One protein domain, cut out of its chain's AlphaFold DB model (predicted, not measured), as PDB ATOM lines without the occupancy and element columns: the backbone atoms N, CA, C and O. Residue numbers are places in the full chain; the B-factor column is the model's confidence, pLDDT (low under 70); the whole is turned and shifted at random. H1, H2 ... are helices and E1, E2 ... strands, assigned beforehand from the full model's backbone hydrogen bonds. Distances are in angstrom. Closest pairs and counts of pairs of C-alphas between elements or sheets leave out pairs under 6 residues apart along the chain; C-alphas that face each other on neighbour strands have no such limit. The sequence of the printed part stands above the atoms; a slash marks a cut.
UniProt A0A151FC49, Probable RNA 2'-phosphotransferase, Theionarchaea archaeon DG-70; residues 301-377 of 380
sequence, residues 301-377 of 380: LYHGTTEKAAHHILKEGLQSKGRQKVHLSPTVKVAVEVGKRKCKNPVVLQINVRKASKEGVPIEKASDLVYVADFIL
ATOM      1  N   LEU A 301      77.557  16.682  52.844       97.38
ATOM      2  CA  LEU A 301      78.439  16.556  54.000       97.38
ATOM      3  C   LEU A 301      78.118  17.617  55.052       97.38
ATOM      4  O   LEU A 301      77.358  18.551  54.811       97.38
ATOM      5  N   TYR A 302      78.720  17.485  56.232       97.44
ATOM      6  CA  TYR A 302      78.423  18.333  57.381       97.44
ATOM      7  C   TYR A 302      79.683  18.848  58.077       97.44
ATOM      8  O   TYR A 302      80.689  18.146  58.185       97.44
ATOM      9  N   HIS A 303      79.617  20.058  58.627       95.81
ATOM     10  CA  HIS A 303      80.679  20.637  59.446       95.81
ATOM     11  C   HIS A 303      80.128  21.162  60.775       95.81
ATOM     12  O   HIS A 303      79.322  22.089  60.804       95.81
ATOM     13  N   GLY A 304      80.587  20.582  61.886       94.75
ATOM     14  CA  GLY A 304      80.236  21.035  63.231       94.75
ATOM     15  C   GLY A 304      81.152  22.151  63.728       94.75
ATOM     16  O   GLY A 304      82.376  21.992  63.788       94.75
ATOM     17  N   THR A 305      80.570  23.276  64.137       94.12
ATOM     18  CA  THR A 305      81.308  24.458  64.593       94.12
ATOM     19  C   THR A 305      80.543  25.238  65.669       94.12
ATOM     20  O   THR A 305      79.447  24.865  66.072       94.12
ATOM     21  N   THR A 306      81.140  26.306  66.188       93.69
ATOM     22  CA  THR A 306      80.479  27.231  67.125       93.69
ATOM     23  C   THR A 306      79.585  28.209  66.362       93.69
ATOM     24  O   THR A 306      79.978  28.632  65.276       93.69
ATOM     25  N   GLU A 307      78.489  28.675  66.957       93.44
ATOM     26  CA  GLU A 307      77.597  29.684  66.359       93.44
ATOM     27  C   GLU A 307      78.336  30.939  65.869       93.44
ATOM     28  O   GLU A 307      78.168  31.359  64.727       93.44
ATOM     29  N   LYS A 308      79.250  31.490  66.679       91.62
ATOM     30  CA  LYS A 308      80.077  32.640  66.276       91.62
ATOM     31  C   LYS A 308      80.866  32.362  64.992       91.62
ATOM     32  O   LYS A 308      80.863  33.171  64.075       91.62
ATOM     33  N   ALA A 309      81.524  31.208  64.905       91.31
ATOM     34  CA  ALA A 309      82.270  30.820  63.708       91.31
ATOM     35  C   ALA A 309      81.360  30.554  62.500       91.31
ATOM     36  O   ALA A 309      81.772  30.850  61.384       91.31
ATOM     37  N   ALA A 310      80.148  30.027  62.704       92.06
ATOM     38  CA  ALA A 310      79.187  29.803  61.626       92.06
ATOM     39  C   ALA A 310      78.835  31.112  60.904       92.06
ATOM     40  O   ALA A 310      78.861  31.142  59.679       92.06
ATOM     41  N   HIS A 311      78.628  32.209  61.642       90.88
ATOM     42  CA  HIS A 311      78.370  33.530  61.056       90.88
ATOM     43  C   HIS A 311      79.495  34.015  60.129       90.88
ATOM     44  O   HIS A 311      79.218  34.650  59.117       90.88
ATOM     45  N   HIS A 312      80.755  33.717  60.459       91.25
ATOM     46  CA  HIS A 312      81.891  34.036  59.589       91.25
ATOM     47  C   HIS A 312      81.978  33.082  58.396       91.25
ATOM     48  O   HIS A 312      82.174  33.525  57.271       91.25
ATOM     49  N   ILE A 313      81.778  31.778  58.618       92.81
ATOM     50  CA  ILE A 313      81.829  30.765  57.552       92.81
ATOM     51  C   ILE A 313      80.754  31.031  56.486       92.81
ATOM     52  O   ILE A 313      81.028  30.886  55.301       92.81
ATOM     53  N   LEU A 314      79.564  31.484  56.891       90.44
ATOM     54  CA  LEU A 314      78.474  31.878  55.987       90.44
ATOM     55  C   LEU A 314      78.723  33.199  55.236       90.44
ATOM     56  O   LEU A 314      77.889  33.615  54.442       90.44
ATOM     57  N   LYS A 315      79.834  33.895  55.496       88.69
ATOM     58  CA  LYS A 315      80.233  35.103  54.758       88.69
ATOM     59  C   LYS A 315      81.482  34.869  53.920       88.69
ATOM     60  O   LYS A 315      81.555  35.313  52.785       88.69
ATOM     61  N   GLU A 316      82.457  34.171  54.489       89.19
ATOM     62  CA  GLU A 316      83.825  34.069  53.960       89.19
ATOM     63  C   GLU A 316      84.168  32.657  53.455       89.19
ATOM     64  O   GLU A 316      85.244  32.428  52.904       89.19
ATOM     65  N   GLY A 317      83.267  31.691  53.644       91.12
ATOM     66  CA  GLY A 317      83.531  30.282  53.384       91.12
ATOM     67  C   GLY A 317      84.289  29.586  54.521       91.12
ATOM     68  O   GLY A 317      84.693  30.176  55.527       91.12
ATOM     69  N   LEU A 318      84.457  28.272  54.389       93.44
ATOM     70  CA  LEU A 318      85.129  27.428  55.371       93.44
ATOM     71  C   LEU A 318      86.601  27.246  55.000       93.44
ATOM     72  O   LEU A 318      86.925  26.678  53.962       93.44
ATOM     73  N   GLN A 319      87.485  27.680  55.895       91.75
ATOM     74  CA  GLN A 319      88.938  27.617  55.723       91.75
ATOM     75  C   GLN A 319      89.569  26.562  56.644       91.75
ATOM     76  O   GLN A 319      89.083  26.307  57.753       91.75
ATOM     77  N   SER A 320      90.684  25.970  56.210       83.06
ATOM     78  CA  SER A 320      91.401  24.889  56.910       83.06
ATOM     79  C   SER A 320      92.099  25.335  58.211       83.06
ATOM     80  O   SER A 320      92.339  24.521  59.112       83.06
ATOM     81  N   LYS A 321      92.328  26.647  58.375       84.88
ATOM     82  CA  LYS A 321      92.979  27.282  59.539       84.88
ATOM     83  C   LYS A 321      94.349  26.651  59.826       84.88
ATOM     84  O   LYS A 321      95.202  26.619  58.956       84.88
ATOM     85  N   GLY A 322      94.586  26.148  61.041       73.81
ATOM     86  CA  GLY A 322      95.862  25.529  61.435       73.81
ATOM     87  C   GLY A 322      96.100  24.117  60.876       73.81
ATOM     88  O   GLY A 322      96.943  23.392  61.399       73.81
ATOM     89  N   ARG A 323      95.318  23.679  59.886       79.12
ATOM     90  CA  ARG A 323      95.440  22.379  59.211       79.12
ATOM     91  C   ARG A 323      95.614  22.605  57.717       79.12
ATOM     92  O   ARG A 323      95.230  23.650  57.217       79.12
ATOM     93  N   GLN A 324      96.127  21.606  57.001       82.75
ATOM     94  CA  GLN A 324      96.241  21.691  55.541       82.75
ATOM     95  C   GLN A 324      94.878  21.738  54.838       82.75
ATOM     96  O   GLN A 324      94.690  22.528  53.924       82.75
ATOM     97  N   LYS A 325      93.928  20.904  55.281       89.06
ATOM     98  CA  LYS A 325      92.595  20.766  54.682       89.06
ATOM     99  C   LYS A 325      91.494  20.920  55.725       89.06
ATOM    100  O   LYS A 325      91.684  20.581  56.899       89.06
ATOM    101  N   VAL A 326      90.346  21.416  55.283       91.88
ATOM    102  CA  VAL A 326      89.074  21.407  56.009       91.88
ATOM    103  C   VAL A 326      88.639  19.965  56.262       91.88
ATOM    104  O   VAL A 326      88.838  19.103  55.415       91.88
ATOM    105  N   HIS A 327      88.024  19.701  57.418       92.56
ATOM    106  CA  HIS A 327      87.426  18.404  57.751       92.56
ATOM    107  C   HIS A 327      85.902  18.485  57.715       92.56
ATOM    108  O   HIS A 327      85.302  19.351  58.365       92.56
ATOM    109  N   LEU A 328      85.297  17.533  57.014       95.50
ATOM    110  CA  LEU A 328      83.861  17.357  56.847       95.50
ATOM    111  C   LEU A 328      83.435  15.967  57.343       95.50
ATOM    112  O   LEU A 328      84.237  15.033  57.398       95.50
ATOM    113  N   SER A 329      82.175  15.849  57.752       95.56
ATOM    114  CA  SER A 329      81.568  14.647  58.335       95.56
ATOM    115  C   SER A 329      80.443  14.116  57.441       95.56
ATOM    116  O   SER A 329      79.699  14.928  56.890       95.56
ATOM    117  N   PRO A 330      80.250  12.791  57.337       93.75
ATOM    118  CA  PRO A 330      79.199  12.193  56.504       93.75
ATOM    119  C   PRO A 330      77.787  12.367  57.071       93.75
ATOM    120  O   PRO A 330      76.809  12.266  56.342       93.75
ATOM    121  N   THR A 331      77.657  12.596  58.382       94.44
ATOM    122  CA  THR A 331      76.357  12.688  59.054       94.44
ATOM    123  C   THR A 331      76.316  13.839  60.049       94.44
ATOM    124  O   THR A 331      77.338  14.232  60.625       94.44
ATOM    125  N   VAL A 332      75.103  14.334  60.312       94.44
ATOM    126  CA  VAL A 332      74.837  15.347  61.345       94.44
ATOM    127  C   VAL A 332      75.342  14.877  62.711       94.44
ATOM    128  O   VAL A 332      75.983  15.647  63.418       94.44
ATOM    129  N   LYS A 333      75.125  13.601  63.069       93.19
ATOM    130  CA  LYS A 333      75.573  13.031  64.351       93.19
ATOM    131  C   LYS A 333      77.089  13.174  64.532       93.19
ATOM    132  O   LYS A 333      77.533  13.706  65.548       93.19
ATOM    133  N   VAL A 334      77.871  12.774  63.526       89.62
ATOM    134  CA  VAL A 334      79.340  12.886  63.562       89.62
ATOM    135  C   VAL A 334      79.773  14.357  63.616       89.62
ATOM    136  O   VAL A 334      80.655  14.712  64.399       89.62
ATOM    137  N   ALA A 335      79.116  15.242  62.858       94.12
ATOM    138  CA  ALA A 335      79.401  16.675  62.897       94.12
ATOM    139  C   ALA A 335      79.137  17.289  64.283       94.12
ATOM    140  O   ALA A 335      79.969  18.046  64.786       94.12
ATOM    141  N   VAL A 336      78.029  16.927  64.940       92.62
ATOM    142  CA  VAL A 336      77.713  17.363  66.310       92.62
ATOM    143  C   VAL A 336      78.793  16.900  67.287       92.62
ATOM    144  O   VAL A 336      79.268  17.703  68.089       92.62
ATOM    145  N   GLU A 337      79.234  15.642  67.218       90.19
ATOM    146  CA  GLU A 337      80.310  15.125  68.078       90.19
ATOM    147  C   GLU A 337      81.634  15.881  67.893       90.19
ATOM    148  O   GLU A 337      82.353  16.139  68.861       90.19
ATOM    149  N   VAL A 338      81.962  16.268  66.656       87.50
ATOM    150  CA  VAL A 338      83.139  17.099  66.363       87.50
ATOM    151  C   VAL A 338      82.964  18.511  66.924       87.50
ATOM    152  O   VAL A 338      83.882  19.025  67.568       87.50
ATOM    153  N   GLY A 339      81.794  19.123  66.728       90.94
ATOM    154  CA  GLY A 339      81.471  20.462  67.226       90.94
ATOM    155  C   GLY A 339      81.487  20.551  68.755       90.94
ATOM    156  O   GLY A 339      82.024  21.515  69.307       90.94
ATOM    157  N   LYS A 340      81.017  19.499  69.443       91.75
ATOM    158  CA  LYS A 340      80.997  19.393  70.914       91.75
ATOM    159  C   LYS A 340      82.373  19.515  71.573       91.75
ATOM    160  O   LYS A 340      82.470  19.855  72.746       91.75
ATOM    161  N   ARG A 341      83.454  19.296  70.817       86.38
ATOM    162  CA  ARG A 341      84.837  19.494  71.291       86.38
ATOM    163  C   ARG A 341      85.204  20.967  71.477       86.38
ATOM    164  O   ARG A 341      86.206  21.252  72.123       86.38
ATOM    165  N   LYS A 342      84.447  21.883  70.864       82.56
ATOM    166  CA  LYS A 342      84.678  23.334  70.910       82.56
ATOM    167  C   LYS A 342      83.656  24.056  71.789       82.56
ATOM    168  O   LYS A 342      84.013  25.038  72.428       82.56
ATOM    169  N   CYS A 343      82.399  23.609  71.807       85.50
ATOM    170  CA  CYS A 343      81.328  24.217  72.603       85.50
ATOM    171  C   CYS A 343      80.236  23.203  72.974       85.50
ATOM    172  O   CYS A 343      80.070  22.191  72.304       85.50
ATOM    173  N   LYS A 344      79.444  23.497  74.014       85.88
ATOM    174  CA  LYS A 344      78.351  22.620  74.479       85.88
ATOM    175  C   LYS A 344      77.232  22.455  73.436       85.88
ATOM    176  O   LYS A 344      76.748  21.343  73.240       85.88
ATOM    177  N   ASN A 345      76.879  23.546  72.752       90.38
ATOM    178  CA  ASN A 345      75.812  23.611  71.749       90.38
ATOM    179  C   ASN A 345      76.416  23.986  70.381       90.38
ATOM    180  O   ASN A 345      76.617  25.175  70.116       90.38
ATOM    181  N   PRO A 346      76.811  23.010  69.544       95.56
ATOM    182  CA  PRO A 346      77.377  23.292  68.230       95.56
ATOM    183  C   PRO A 346      76.297  23.558  67.178       95.56
ATOM    184  O   PRO A 346      75.213  22.982  67.220       95.56
ATOM    185  N   VAL A 347      76.651  24.368  66.184       95.62
ATOM    186  CA  VAL A 347      75.902  24.535  64.935       95.62
ATOM    187  C   VAL A 347      76.483  23.582  63.893       95.62
ATOM    188  O   VAL A 347      77.702  23.388  63.830       95.62
ATOM    189  N   VAL A 348      75.617  22.982  63.078       96.69
ATOM    190  CA  VAL A 348      76.012  22.104  61.973       96.69
ATOM    191  C   VAL A 348      75.718  22.806  60.656       96.69
ATOM    192  O   VAL A 348      74.581  23.175  60.388       96.69
ATOM    193  N   LEU A 349      76.753  22.978  59.840       95.31
ATOM    194  CA  LEU A 349      76.643  23.498  58.482       95.31
ATOM    195  C   LEU A 349      76.535  22.335  57.501       95.31
ATOM    196  O   LEU A 349      77.284  21.365  57.627       95.31
ATOM    197  N   GLN A 350      75.627  22.443  56.536       95.94
ATOM    198  CA  GLN A 350      75.459  21.476  55.457       95.94
ATOM    199  C   GLN A 350      76.242  21.932  54.223       95.94
ATOM    200  O   GLN A 350      76.153  23.089  53.823       95.94
ATOM    201  N   ILE A 351      77.001  21.021  53.624       95.25
ATOM    202  CA  ILE A 351      77.856  21.262  52.463       95.25
ATOM    203  C   ILE A 351      77.321  20.452  51.284       95.25
ATOM    204  O   ILE A 351      77.158  19.237  51.395       95.25
ATOM    205  N   ASN A 352      77.057  21.120  50.160       94.38
ATOM    206  CA  ASN A 352      76.658  20.475  48.912       94.38
ATOM    207  C   ASN A 352      77.907  20.104  48.102       94.38
ATOM    208  O   ASN A 352      78.588  20.983  47.571       94.38
ATOM    209  N   VAL A 353      78.194  18.805  48.011       94.06
ATOM    210  CA  VAL A 353      79.420  18.287  47.388       94.06
ATOM    211  C   VAL A 353      79.435  18.574  45.891       94.06
ATOM    212  O   VAL A 353      80.416  19.099  45.377       94.06
ATOM    213  N   ARG A 354      78.318  18.335  45.191       91.06
ATOM    214  CA  ARG A 354      78.220  18.590  43.742       91.06
ATOM    215  C   ARG A 354      78.424  20.063  43.399       91.06
ATOM    216  O   ARG A 354      79.015  20.368  42.365       91.06
ATOM    217  N   LYS A 355      77.909  20.971  44.233       92.12
ATOM    218  CA  LYS A 355      78.081  22.415  44.044       92.12
ATOM    219  C   LYS A 355      79.542  22.818  44.243       92.12
ATOM    220  O   LYS A 355      80.095  23.454  43.355       92.12
ATOM    221  N   ALA A 356      80.175  22.354  45.324       92.44
ATOM    222  CA  ALA A 356      81.597  22.588  45.574       92.44
ATOM    223  C   ALA A 356      82.474  22.094  44.407       92.44
ATOM    224  O   ALA A 356      83.295  22.851  43.894       92.44
ATOM    225  N   SER A 357      82.227  20.879  43.900       89.69
ATOM    226  CA  SER A 357      82.968  20.342  42.751       89.69
ATOM    227  C   SER A 357      82.781  21.176  41.478       89.69
ATOM    228  O   SER A 357      83.754  21.434  40.772       89.69
ATOM    229  N   LYS A 358      81.559  21.654  41.182       90.38
ATOM    230  CA  LYS A 358      81.294  22.545  40.031       90.38
ATOM    231  C   LYS A 358      82.014  23.891  40.135       90.38
ATOM    232  O   LYS A 358      82.327  24.487  39.112       90.38
ATOM    233  N   GLU A 359      82.275  24.351  41.351       90.38
ATOM    234  CA  GLU A 359      83.000  25.591  41.641       90.38
ATOM    235  C   GLU A 359      84.525  25.381  41.721       90.38
ATOM    236  O   GLU A 359      85.258  26.282  42.124       90.38
ATOM    237  N   GLY A 360      85.020  24.205  41.320       90.56
ATOM    238  CA  GLY A 360      86.450  23.893  41.278       90.56
ATOM    239  C   GLY A 360      87.039  23.485  42.629       90.56
ATOM    240  O   GLY A 360      88.257  23.518  42.793       90.56
ATOM    241  N   VAL A 361      86.197  23.098  43.591       92.56
ATOM    242  CA  VAL A 361      86.607  22.688  44.938       92.56
ATOM    243  C   VAL A 361      86.323  21.193  45.130       92.56
ATOM    244  O   VAL A 361      85.238  20.826  45.593       92.56
ATOM    245  N   PRO A 362      87.265  20.302  44.769       91.19
ATOM    246  CA  PRO A 362      87.080  18.871  44.966       91.19
ATOM    247  C   PRO A 362      87.059  18.528  46.458       91.19
ATOM    248  O   PRO A 362      87.827  19.066  47.263       91.19
ATOM    249  N   ILE A 363      86.179  17.596  46.820       95.19
ATOM    250  CA  ILE A 363      86.110  17.020  48.161       95.19
ATOM    251  C   ILE A 363      86.560  15.567  48.070       95.19
ATOM    252  O   ILE A 363      86.071  14.812  47.236       95.19
ATOM    253  N   GLU A 364      87.474  15.169  48.946       94.94
ATOM    254  CA  GLU A 364      88.081  13.842  48.955       94.94
ATOM    255  C   GLU A 364      87.639  13.040  50.187       94.94
ATOM    256  O   GLU A 364      87.477  13.578  51.290       94.94
ATOM    257  N   LYS A 365      87.475  11.726  50.027       94.06
ATOM    258  CA  LYS A 365      87.142  10.793  51.106       94.06
ATOM    259  C   LYS A 365      88.419  10.291  51.781       94.06
ATOM    260  O   LYS A 365      89.200   9.548  51.192       94.06
ATOM    261  N   ALA A 366      88.620  10.667  53.044       90.50
ATOM    262  CA  ALA A 366      89.773  10.227  53.832       90.50
ATOM    263  C   ALA A 366      89.499   8.934  54.622       90.50
ATOM    264  O   ALA A 366      90.408   8.144  54.839       90.50
ATOM    265  N   SER A 367      88.260   8.736  55.070       89.31
ATOM    266  CA  SER A 367      87.745   7.517  55.718       89.31
ATOM    267  C   SER A 367      86.220   7.516  55.612       89.31
ATOM    268  O   SER A 367      85.633   8.506  55.165       89.31
ATOM    269  N   ASP A 368      85.554   6.470  56.095       86.69
ATOM    270  CA  ASP A 368      84.086   6.450  56.157       86.69
ATOM    271  C   ASP A 368      83.495   7.554  57.046       86.69
ATOM    272  O   ASP A 368      82.364   7.982  56.827       86.69
ATOM    273  N   LEU A 369      84.266   8.071  58.009       87.94
ATOM    274  CA  LEU A 369      83.818   9.104  58.947       87.94
ATOM    275  C   LEU A 369      84.395  10.499  58.672       87.94
ATOM    276  O   LEU A 369      84.023  11.449  59.368       87.94
ATOM    277  N   VAL A 370      85.307  10.645  57.707       91.75
ATOM    278  CA  VAL A 370      86.043  11.899  57.483       91.75
ATOM    279  C   VAL A 370      86.271  12.163  56.001       91.75
ATOM    280  O   VAL A 370      86.899  11.370  55.305       91.75
ATOM    281  N   TYR A 371      85.853  13.350  55.573       95.38
ATOM    282  CA  TYR A 371      86.095  13.915  54.248       95.38
ATOM    283  C   TYR A 371      86.932  15.187  54.382       95.38
ATOM    284  O   TYR A 371      86.919  15.833  55.438       95.38
ATOM    285  N   VAL A 372      87.683  15.538  53.341       94.31
ATOM    286  CA  VAL A 372      88.568  16.705  53.344       94.31
ATOM    287  C   VAL A 372      88.455  17.529  52.068       94.31
ATOM    288  O   VAL A 372      88.193  16.991  51.002       94.31
ATOM    289  N   ALA A 373      88.652  18.838  52.191       93.81
ATOM    290  CA  ALA A 373      88.679  19.790  51.081       93.81
ATOM    291  C   ALA A 373      89.677  20.908  51.402       93.81
ATOM    292  O   ALA A 373      89.934  21.170  52.580       93.81
ATOM    293  N   ASP A 374      90.236  21.581  50.402       91.31
ATOM    294  CA  ASP A 374      91.207  22.657  50.654       91.31
ATOM    295  C   ASP A 374      90.531  23.871  51.322       91.31
ATOM    296  O   ASP A 374      91.017  24.399  52.325       91.31
ATOM    297  N   PHE A 375      89.345  24.231  50.838       92.94
ATOM    298  CA  PHE A 375      88.418  25.213  51.408       92.94
ATOM    299  C   PHE A 375      86.980  24.827  51.015       92.94
ATOM    300  O   PHE A 375      86.794  23.843  50.312       92.94
ATOM    301  N   ILE A 376      85.959  25.557  51.472       93.75
ATOM    302  CA  ILE A 376      84.590  25.490  50.923       93.75
ATOM    303  C   ILE A 376      84.081  26.916  50.738       93.75
ATOM    304  O   ILE A 376      84.117  27.701  51.686       93.75
ATOM    305  N   LEU A 377      83.607  27.257  49.541       89.06
ATOM    306  CA  LEU A 377      83.039  28.575  49.265       89.06
ATOM    307  C   LEU A 377      81.673  28.732  49.935       89.06
ATOM    308  O   LEU A 377      80.900  27.777  50.043       89.06
TER     309      LEU A 377
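What this domain is: This is residues 301 to 377 of the 380 residues of the protein "Probable RNA 2'-phosphotransferase" of Theionarchaea archaeon DG-70 (UniProt A0A151FC49). What shape do these atoms make? Two small antiparallel sheets meet where E1 comes beside E2: the pair E1 and E3 stands between H2, packed on it, and H1, farther off, while E2, E5 and E4 make the second sheet. Which parts follow in what order? The printed part has 77 residues, mixed in class, with three named helices and five named strands, E1 H1 E2 H2 E3 H3 E4 E5; the second sheet's order is E2 - E5 - E4. It is compact, with a radius of gyration of the C-alphas of 11.6 A and spans of 34 by 29 by 22 A.

Where its parts are: Where does the first half run? E1, residues 301 to 305, begins with C-alpha 301 at (78.439, 16.556, 54.000) and is 13.5 A long; H1 is residues 307 to 316, 14.6 A, E2 326 to 328 and H2 332 to 339. And the second half? E3 is residues 347 to 352, 16.5 A, H3 353 to 358, E4 364 to 367 and E5 370 to 373, with C-alpha 373 at (88.679, 19.790, 51.081).

How they stand to each other: How do the strands pair? E1 and E3 are antiparallel at 153 degrees, with N 303 and O 349 2.9 A apart. E5, the inner strand, has N 328 and O 371 2.8 A apart towards E2, and N 372 and O 364 2.8 A towards E4, with which it forms a hairpin. Where are the helices? The closest C-alphas of E1 and H2 are those of Gly 304 and Gly 339, 4.2 A; of H1 and E3, Glu 307 and Val 347, 5.6 A. Every O i to N i+4 pair is within hydrogen-bond range in H2 and H3, and 4 of 6 in H1.

The domain as a whole: How far does it reach? The two C-alphas farthest apart, Lys 344 and Lys 358, are 34.6 A apart. Is anything cut or uncertain? The printed part has no cut and no long link, and no printed residue is under 70 in pLDDT.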